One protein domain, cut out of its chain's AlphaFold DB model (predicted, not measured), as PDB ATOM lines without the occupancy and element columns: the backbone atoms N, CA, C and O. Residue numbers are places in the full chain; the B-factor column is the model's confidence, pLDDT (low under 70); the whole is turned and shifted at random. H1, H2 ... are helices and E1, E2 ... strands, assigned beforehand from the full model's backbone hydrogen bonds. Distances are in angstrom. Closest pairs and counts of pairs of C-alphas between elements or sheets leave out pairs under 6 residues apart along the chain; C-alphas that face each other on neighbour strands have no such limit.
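Overview. This is residues 465 to 518 of the 694 residues of the protein "GFO_IDH_MocA domain-containing protein" of Fomitopsis rosea (UniProt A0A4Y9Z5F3). A short hairpin of two strands, E1 and E2, forms a small head together with the long loops after each strand, and one long helix, H1, begins at this head and reaches away from it like an arm. H1 comes within 10 A of the hairpin through its residues 499 to 503; beyond it the end of the arm, residues 511 to 517, sticks out free, with the very short helix H2 at the tip. The printed part has 54 residues, with two named strands and then two named helices in the order E1, E2, H1, H2; the sheet E1 - E2 is antiparallel, and the class is mixed, helices and strands. The whole is loose, with a radius of gyration of the C-alphas of 13.5 A, and spans 42 by 20 by 16 A, the arm making much of the length.

Arrangement. E1, residues 465 to 468, and E2, residues 482 to 485, are antiparallel neighbours and form a hairpin, with 151 degrees between their directions. The C-alphas of Arg 468 and Phe 482 face each other at 4.3 A, and those of Gln 465 and Leu 485 at 5.0 A. N 465 and O 485 are within hydrogen-bond range at 2.8 A, as are N 483 and O 467 at 2.8 A. H1, residues 497 to 512, has its closest C-alphas to E1 at Val 467 and Leu 499, 7.9 A apart. Within 10 A, H1 has 5 pairs of C-alphas with E1 and 4 with E2. H2, residues 515 to 518, is apart from E1 and from E2. H1 and H2 are only just apart, with their closest C-alphas 8.4 A from each other. In H1 every O i to N i+4 pair is within hydrogen-bond range; H2 is too short for such a pair, and its one O i to N i+3 pair is within range.

Along the chain. E1 begins with C-alpha 465 at (-2.906, 10.106, 41.945) and is 9.8 A long from first to last C-alpha. E2 is 9.5 A long. H1 starts with C-alpha 497 at (-7.252, 20.511, 51.315) and is 23.0 A long. H2 measures 5.1 A and ends with C-alpha 518 at (-20.398, -2.582, 41.594).

Size, cuts and confidence. The two C-alphas farthest apart in the domain are those of His 476 and Glu 516, 41.8 A. The printed part has no cut. The links E1 to E2, 13 residues, and E2 to H1, 11 residues, are long; the link H1 to H2, 2 residues, is tight. The mean pLDDT of the printed part is 70.6, and residues 471 to 480 and 503 to 518 of this model are under 70.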
ATOM      1  N   GLN A 465      -1.537   9.839  42.370       87.56
ATOM      2  CA  GLN A 465      -2.906  10.106  41.945       87.56
ATOM      3  C   GLN A 465      -2.981  11.447  41.221       87.56
ATOM      4  O   GLN A 465      -2.673  12.488  41.797       87.56
ATOM      5  N   ALA A 466      -3.432  11.432  39.965       88.12
ATOM      6  CA  ALA A 466      -3.718  12.651  39.215       88.12
ATOM      7  C   ALA A 466      -5.153  13.131  39.469       88.12
ATOM      8  O   ALA A 466      -6.126  12.491  39.058       88.12
ATOM      9  N   VAL A 467      -5.290  14.299  40.097       84.31
ATOM     10  CA  VAL A 467      -6.576  14.943  40.393       84.31
ATOM     11  C   VAL A 467      -6.750  16.170  39.513       84.31
ATOM     12  O   VAL A 467      -5.959  17.104  39.553       84.31
ATOM     13  N   ARG A 468      -7.796  16.191  38.687       81.62
ATOM     14  CA  ARG A 468      -8.011  17.265  37.707       81.62
ATOM     15  C   ARG A 468      -8.224  18.624  38.393       81.62
ATOM     16  O   ARG A 468      -9.083  18.736  39.269       81.62
ATOM     17  N   LYS A 469      -7.496  19.656  37.948       80.88
ATOM     18  CA  LYS A 469      -7.675  21.039  38.416       80.88
ATOM     19  C   LYS A 469      -9.014  21.617  37.920       80.88
ATOM     20  O   LYS A 469      -9.453  21.264  36.816       80.88
ATOM     21  N   PRO A 470      -9.664  22.505  38.695       72.38
ATOM     22  CA  PRO A 470     -10.854  23.233  38.255       72.38
ATOM     23  C   PRO A 470     -10.613  24.017  36.957       72.38
ATOM     24  O   PRO A 470      -9.507  24.487  36.696       72.38
ATOM     25  N   SER A 471     -11.660  24.187  36.143       64.06
ATOM     26  CA  SER A 471     -11.582  24.846  34.828       64.06
ATOM     27  C   SER A 471     -11.056  26.283  34.881       64.06
ATOM     28  O   SER A 471     -10.389  26.691  33.937       64.06
ATOM     29  N   ARG A 472     -11.302  27.011  35.981       59.78
ATOM     30  CA  ARG A 472     -10.852  28.399  36.199       59.78
ATOM     31  C   ARG A 472      -9.333  28.552  36.402       59.78
ATOM     32  O   ARG A 472      -8.838  29.660  36.314       59.78
ATOM     33  N   ILE A 473      -8.596  27.458  36.633       59.00
ATOM     34  CA  ILE A 473      -7.135  27.448  36.888       59.00
ATOM     35  C   ILE A 473      -6.392  26.742  35.730       59.00
ATOM     36  O   ILE A 473      -5.291  26.210  35.877       59.00
ATOM     37  N   ARG A 474      -7.013  26.639  34.545       53.59
ATOM     38  CA  ARG A 474      -6.375  26.002  33.386       53.59
ATOM     39  C   ARG A 474      -5.309  26.922  32.806       53.59
ATOM     40  O   ARG A 474      -5.633  27.868  32.103       53.59
ATOM     41  N   THR A 475      -4.042  26.580  33.009       54.50
ATOM     42  CA  THR A 475      -2.958  27.158  32.209       54.50
ATOM     43  C   THR A 475      -2.787  26.367  30.905       54.50
ATOM     44  O   THR A 475      -3.157  25.189  30.811       54.50
ATOM     45  N   HIS A 476      -2.238  27.006  29.868       50.16
ATOM     46  CA  HIS A 476      -2.053  26.402  28.542       50.16
ATOM     47  C   HIS A 476      -0.994  25.276  28.501       50.16
ATOM     48  O   HIS A 476      -0.863  24.601  27.481       50.16
ATOM     49  N   LYS A 477      -0.276  25.001  29.605       52.28
ATOM     50  CA  LYS A 477       0.765  23.959  29.663       52.28
ATOM     51  C   LYS A 477       0.164  22.545  29.869       52.28
ATOM     52  O   LYS A 477      -0.605  22.345  30.812       52.28
ATOM     53  N   PRO A 478       0.527  21.525  29.057       44.09
ATOM     54  CA  PRO A 478      -0.051  20.170  29.103       44.09
ATOM     55  C   PRO A 478       0.034  19.397  30.441       44.09
ATOM     56  O   PRO A 478      -0.759  18.478  30.635       44.09
ATOM     57  N   GLY A 479       0.903  19.777  31.387       51.66
ATOM     58  CA  GLY A 479       0.988  19.184  32.738       51.66
ATOM     59  C   GLY A 479       0.141  19.887  33.808       51.66
ATOM     60  O   GLY A 479      -0.267  19.277  34.791       51.66
ATOM     61  N   ALA A 480      -0.248  21.142  33.587       59.94
ATOM     62  CA  ALA A 480      -0.902  21.970  34.602       59.94
ATOM     63  C   ALA A 480      -2.387  21.642  34.838       59.94
ATOM     64  O   ALA A 480      -3.070  22.319  35.602       59.94
ATOM     65  N   ARG A 481      -2.910  20.607  34.173       75.25
ATOM     66  CA  ARG A 481      -4.318  20.190  34.259       75.25
ATOM     67  C   ARG A 481      -4.619  19.313  35.470       75.25
ATOM     68  O   ARG A 481      -5.799  19.086  35.742       75.25
ATOM     69  N   PHE A 482      -3.598  18.827  36.172       84.75
ATOM     70  CA  PHE A 482      -3.750  17.948  37.327       84.75
ATOM     71  C   PHE A 482      -2.936  18.459  38.519       84.75
ATOM     72  O   PHE A 482      -1.875  19.046  38.342       84.75
ATOM     73  N   TYR A 483      -3.464  18.257  39.719       86.69
ATOM     74  CA  TYR A 483      -2.680  18.123  40.939       86.69
ATOM     75  C   TYR A 483      -2.186  16.678  41.034       86.69
ATOM     76  O   TYR A 483      -2.908  15.757  40.635       86.69
ATOM     77  N   VAL A 484      -0.980  16.486  41.557       89.12
ATOM     78  CA  VAL A 484      -0.371  15.170  41.768       89.12
ATOM     79  C   VAL A 484      -0.294  14.914  43.266       89.12
ATOM     80  O   VAL A 484       0.300  15.702  43.994       89.12
ATOM     81  N   LEU A 485      -0.903  13.819  43.724       89.12
ATOM     82  CA  LEU A 485      -0.740  13.339  45.096       89.12
ATOM     83  C   LEU A 485       0.195  12.124  45.091       89.12
ATOM     84  O   LEU A 485      -0.184  11.098  44.514       89.12
ATOM     85  N   PRO A 486       1.389  12.197  45.704       89.62
ATOM     86  CA  PRO A 486       2.377  11.117  45.649       89.62
ATOM     87  C   PRO A 486       1.916   9.832  46.361       89.62
ATOM     88  O   PRO A 486       2.337   8.738  45.992       89.62
ATOM     89  N   ALA A 487       1.014   9.938  47.340       86.88
ATOM     90  CA  ALA A 487       0.333   8.813  47.981       86.88
ATOM     91  C   ALA A 487      -1.059   9.240  48.478       86.88
ATOM     92  O   ALA A 487      -1.396  10.420  48.458       86.88
ATOM     93  N   ARG A 488      -1.885   8.286  48.938       75.25
ATOM     94  CA  ARG A 488      -3.261   8.565  49.398       75.25
ATOM     95  C   ARG A 488      -3.296   9.562  50.563       75.25
ATOM     96  O   ARG A 488      -4.146  10.442  50.544       75.25
ATOM     97  N   GLY A 489      -2.408   9.410  51.543       74.75
ATOM     98  CA  GLY A 489      -2.307  10.311  52.697       74.75
ATOM     99  C   GLY A 489      -1.258  11.413  52.562       74.75
ATOM    100  O   GLY A 489      -1.096  12.183  53.498       74.75
ATOM    101  N   ALA A 490      -0.556  11.494  51.429       85.50
ATOM    102  CA  ALA A 490       0.488  12.488  51.221       85.50
ATOM    103  C   ALA A 490      -0.070  13.644  50.386       85.50
ATOM    104  O   ALA A 490      -0.157  13.539  49.159       85.50
ATOM    105  N   LEU A 491      -0.487  14.716  51.059       86.06
ATOM    106  CA  LEU A 491      -1.006  15.929  50.433       86.06
ATOM    107  C   LEU A 491       0.066  17.032  50.450       86.06
ATOM    108  O   LEU A 491       0.351  17.555  51.521       86.06
ATOM    109  N   PRO A 492       0.659  17.390  49.299       86.69
ATOM    110  CA  PRO A 492       1.573  18.526  49.222       86.69
ATOM    111  C   PRO A 492       0.833  19.855  49.409       86.69
ATOM    112  O   PRO A 492      -0.318  19.979  48.984       86.69
ATOM    113  N   ASP A 493       1.519  20.869  49.940       84.62
ATOM    114  CA  ASP A 493       0.946  22.194  50.252       84.62
ATOM    115  C   ASP A 493       0.319  22.895  49.040       84.62
ATOM    116  O   ASP A 493      -0.624  23.677  49.157       84.62
ATOM    117  N   ASN A 494       0.801  22.578  47.836       81.31
ATOM    118  CA  ASN A 494       0.266  23.128  46.594       81.31
ATOM    119  C   ASN A 494      -1.073  22.501  46.150       81.31
ATOM    120  O   ASN A 494      -1.623  22.902  45.117       81.31
ATOM    121  N   VAL A 495      -1.603  21.517  46.886       81.75
ATOM    122  CA  VAL A 495      -2.884  20.863  46.610       81.75
ATOM    123  C   VAL A 495      -3.940  21.323  47.623       81.75
ATOM    124  O   VAL A 495      -3.790  21.083  48.818       81.75
ATOM    125  N   PRO A 496      -5.072  21.905  47.177       82.44
ATOM    126  CA  PRO A 496      -6.144  22.320  48.081       82.44
ATOM    127  C   PRO A 496      -6.653  21.191  48.994       82.44
ATOM    128  O   PRO A 496      -7.033  20.119  48.511       82.44
ATOM    129  N   LEU A 497      -6.772  21.465  50.298       79.25
ATOM    130  CA  LEU A 497      -7.252  20.511  51.315       79.25
ATOM    131  C   LEU A 497      -8.609  19.882  50.966       79.25
ATOM    132  O   LEU A 497      -8.822  18.686  51.174       79.25
ATOM    133  N   SER A 498      -9.528  20.657  50.388       77.31
ATOM    134  CA  SER A 498     -10.845  20.168  49.956       77.31
ATOM    135  C   SER A 498     -10.754  19.088  48.869       77.31
ATOM    136  O   SER A 498     -11.566  18.160  48.830       77.31
ATOM    137  N   LEU A 499      -9.742  19.164  47.998       73.19
ATOM    138  CA  LEU A 499      -9.481  18.146  46.983       73.19
ATOM    139  C   LEU A 499      -8.879  16.884  47.594       73.19
ATOM    140  O   LEU A 499      -9.275  15.792  47.182       73.19
ATOM    141  N   GLY A 500      -7.984  17.034  48.575       70.38
ATOM    142  CA  GLY A 500      -7.456  15.922  49.369       70.38
ATOM    143  C   GLY A 500      -8.582  15.116  50.023       70.38
ATOM    144  O   GLY A 500      -8.715  13.919  49.759       70.38
ATOM    145  N   HIS A 501      -9.471  15.792  50.759       70.75
ATOM    146  CA  HIS A 501     -10.634  15.169  51.402       70.75
ATOM    147  C   HIS A 501     -11.553  14.462  50.402       70.75
ATOM    148  O   HIS A 501     -11.838  13.274  50.546       70.75
ATOM    149  N   ARG A 502     -11.959  15.142  49.321       70.12
ATOM    150  CA  ARG A 502     -12.837  14.546  48.298       70.12
ATOM    151  C   ARG A 502     -12.243  13.277  47.684       70.12
ATOM    152  O   ARG A 502     -12.971  12.342  47.334       70.12
ATOM    153  N   ASN A 503     -10.927  13.259  47.494       67.88
ATOM    154  CA  ASN A 503     -10.228  12.118  46.927       67.88
ATOM    155  C   ASN A 503     -10.242  10.911  47.882       67.88
ATOM    156  O   ASN A 503     -10.573   9.802  47.455       67.88
ATOM    157  N   LEU A 504      -9.990  11.142  49.177       66.94
ATOM    158  CA  LEU A 504     -10.109  10.124  50.227       66.94
ATOM    159  C   LEU A 504     -11.516   9.506  50.249       66.94
ATOM    160  O   LEU A 504     -11.646   8.290  50.077       66.94
ATOM    161  N   THR A 505     -12.558  10.342  50.280       67.06
ATOM    162  CA  THR A 505     -13.962   9.895  50.275       67.06
ATOM    163  C   THR A 505     -14.321   9.094  49.016       67.06
ATOM    164  O   THR A 505     -15.049   8.101  49.064       67.06
ATOM    165  N   THR A 506     -13.801   9.486  47.847       66.62
ATOM    166  CA  THR A 506     -14.068   8.782  46.579       66.62
ATOM    167  C   THR A 506     -13.448   7.381  46.562       66.62
ATOM    168  O   THR A 506     -14.040   6.440  46.019       66.62
ATOM    169  N   LEU A 507     -12.252   7.224  47.134       62.78
ATOM    170  CA  LEU A 507     -11.574   5.933  47.251       62.78
ATOM    171  C   LEU A 507     -12.289   5.006  48.240       62.78
ATOM    172  O   LEU A 507     -12.467   3.827  47.927       62.78
ATOM    173  N   GLU A 508     -12.739   5.537  49.376       62.59
ATOM    174  CA  GLU A 508     -13.550   4.814  50.367       62.59
ATOM    175  C   GLU A 508     -14.828   4.272  49.742       62.59
ATOM    176  O   GLU A 508     -15.069   3.064  49.763       62.59
ATOM    177  N   ARG A 509     -15.566   5.126  49.027       64.56
ATOM    178  CA  ARG A 509     -16.795   4.726  48.334       64.56
ATOM    179  C   ARG A 509     -16.565   3.608  47.315       64.56
ATOM    180  O   ARG A 509     -17.427   2.759  47.125       64.56
ATOM    181  N   LYS A 510     -15.409   3.565  46.640       61.84
ATOM    182  CA  LYS A 510     -15.082   2.466  45.710       61.84
ATOM    183  C   LYS A 510     -14.797   1.146  46.430       61.84
ATOM    184  O   LYS A 510     -15.148   0.091  45.897       61.84
ATOM    185  N   LYS A 511     -14.152   1.195  47.599       56.91
ATOM    186  CA  LYS A 511     -13.822   0.010  48.403       56.91
ATOM    187  C   LYS A 511     -15.076  -0.604  49.035       56.91
ATOM    188  O   LYS A 511     -15.229  -1.821  48.934       56.91
ATOM    189  N   SER A 512     -15.982   0.221  49.565       56.09
ATOM    190  CA  SER A 512     -17.184  -0.210  50.300       56.09
ATOM    191  C   SER A 512     -18.351  -0.702  49.432       56.09
ATOM    192  O   SER A 512     -19.290  -1.297  49.952       56.09
ATOM    193  N   MET A 513     -18.319  -0.518  48.105       60.97
ATOM    194  CA  MET A 513     -19.387  -1.043  47.241       60.97
ATOM    195  C   MET A 513     -19.433  -2.578  47.245       60.97
ATOM    196  O   MET A 513     -18.439  -3.227  46.896       60.97
ATOM    197  N   THR A 514     -20.621  -3.127  47.518       63.41
ATOM    198  CA  THR A 514     -20.958  -4.551  47.356       63.41
ATOM    199  C   THR A 514     -20.792  -5.009  45.901       63.41
ATOM    200  O   THR A 514     -20.738  -4.195  44.973       63.41
ATOM    201  N   ARG A 515     -20.703  -6.326  45.664       53.09
ATOM    202  CA  ARG A 515     -20.576  -6.899  44.309       53.09
ATOM    203  C   ARG A 515     -21.728  -6.458  43.393       53.09
ATOM    204  O   ARG A 515     -21.479  -6.105  42.241       53.09
ATOM    205  N   GLU A 516     -22.943  -6.395  43.928       54.31
ATOM    206  CA  GLU A 516     -24.147  -5.919  43.236       54.31
ATOM    207  C   GLU A 516     -24.121  -4.412  42.977       54.31
ATOM    208  O   GLU A 516     -24.368  -3.977  41.853       54.31
ATOM    209  N   ALA A 517     -23.722  -3.601  43.963       61.91
ATOM    210  CA  ALA A 517     -23.556  -2.161  43.772       61.91
ATOM    211  C   ALA A 517     -22.489  -1.854  42.706       61.91
ATOM    212  O   ALA A 517     -22.669  -0.960  41.873       61.91
ATOM    213  N   ARG A 518     -21.403  -2.643  42.666       60.53
ATOM    214  CA  ARG A 518     -20.398  -2.582  41.594       60.53
ATOM    215  C   ARG A 518     -21.011  -2.959  40.247       60.53
ATOM    216  O   ARG A 518     -20.804  -2.223  39.288       60.53
TER     217      ARG A 518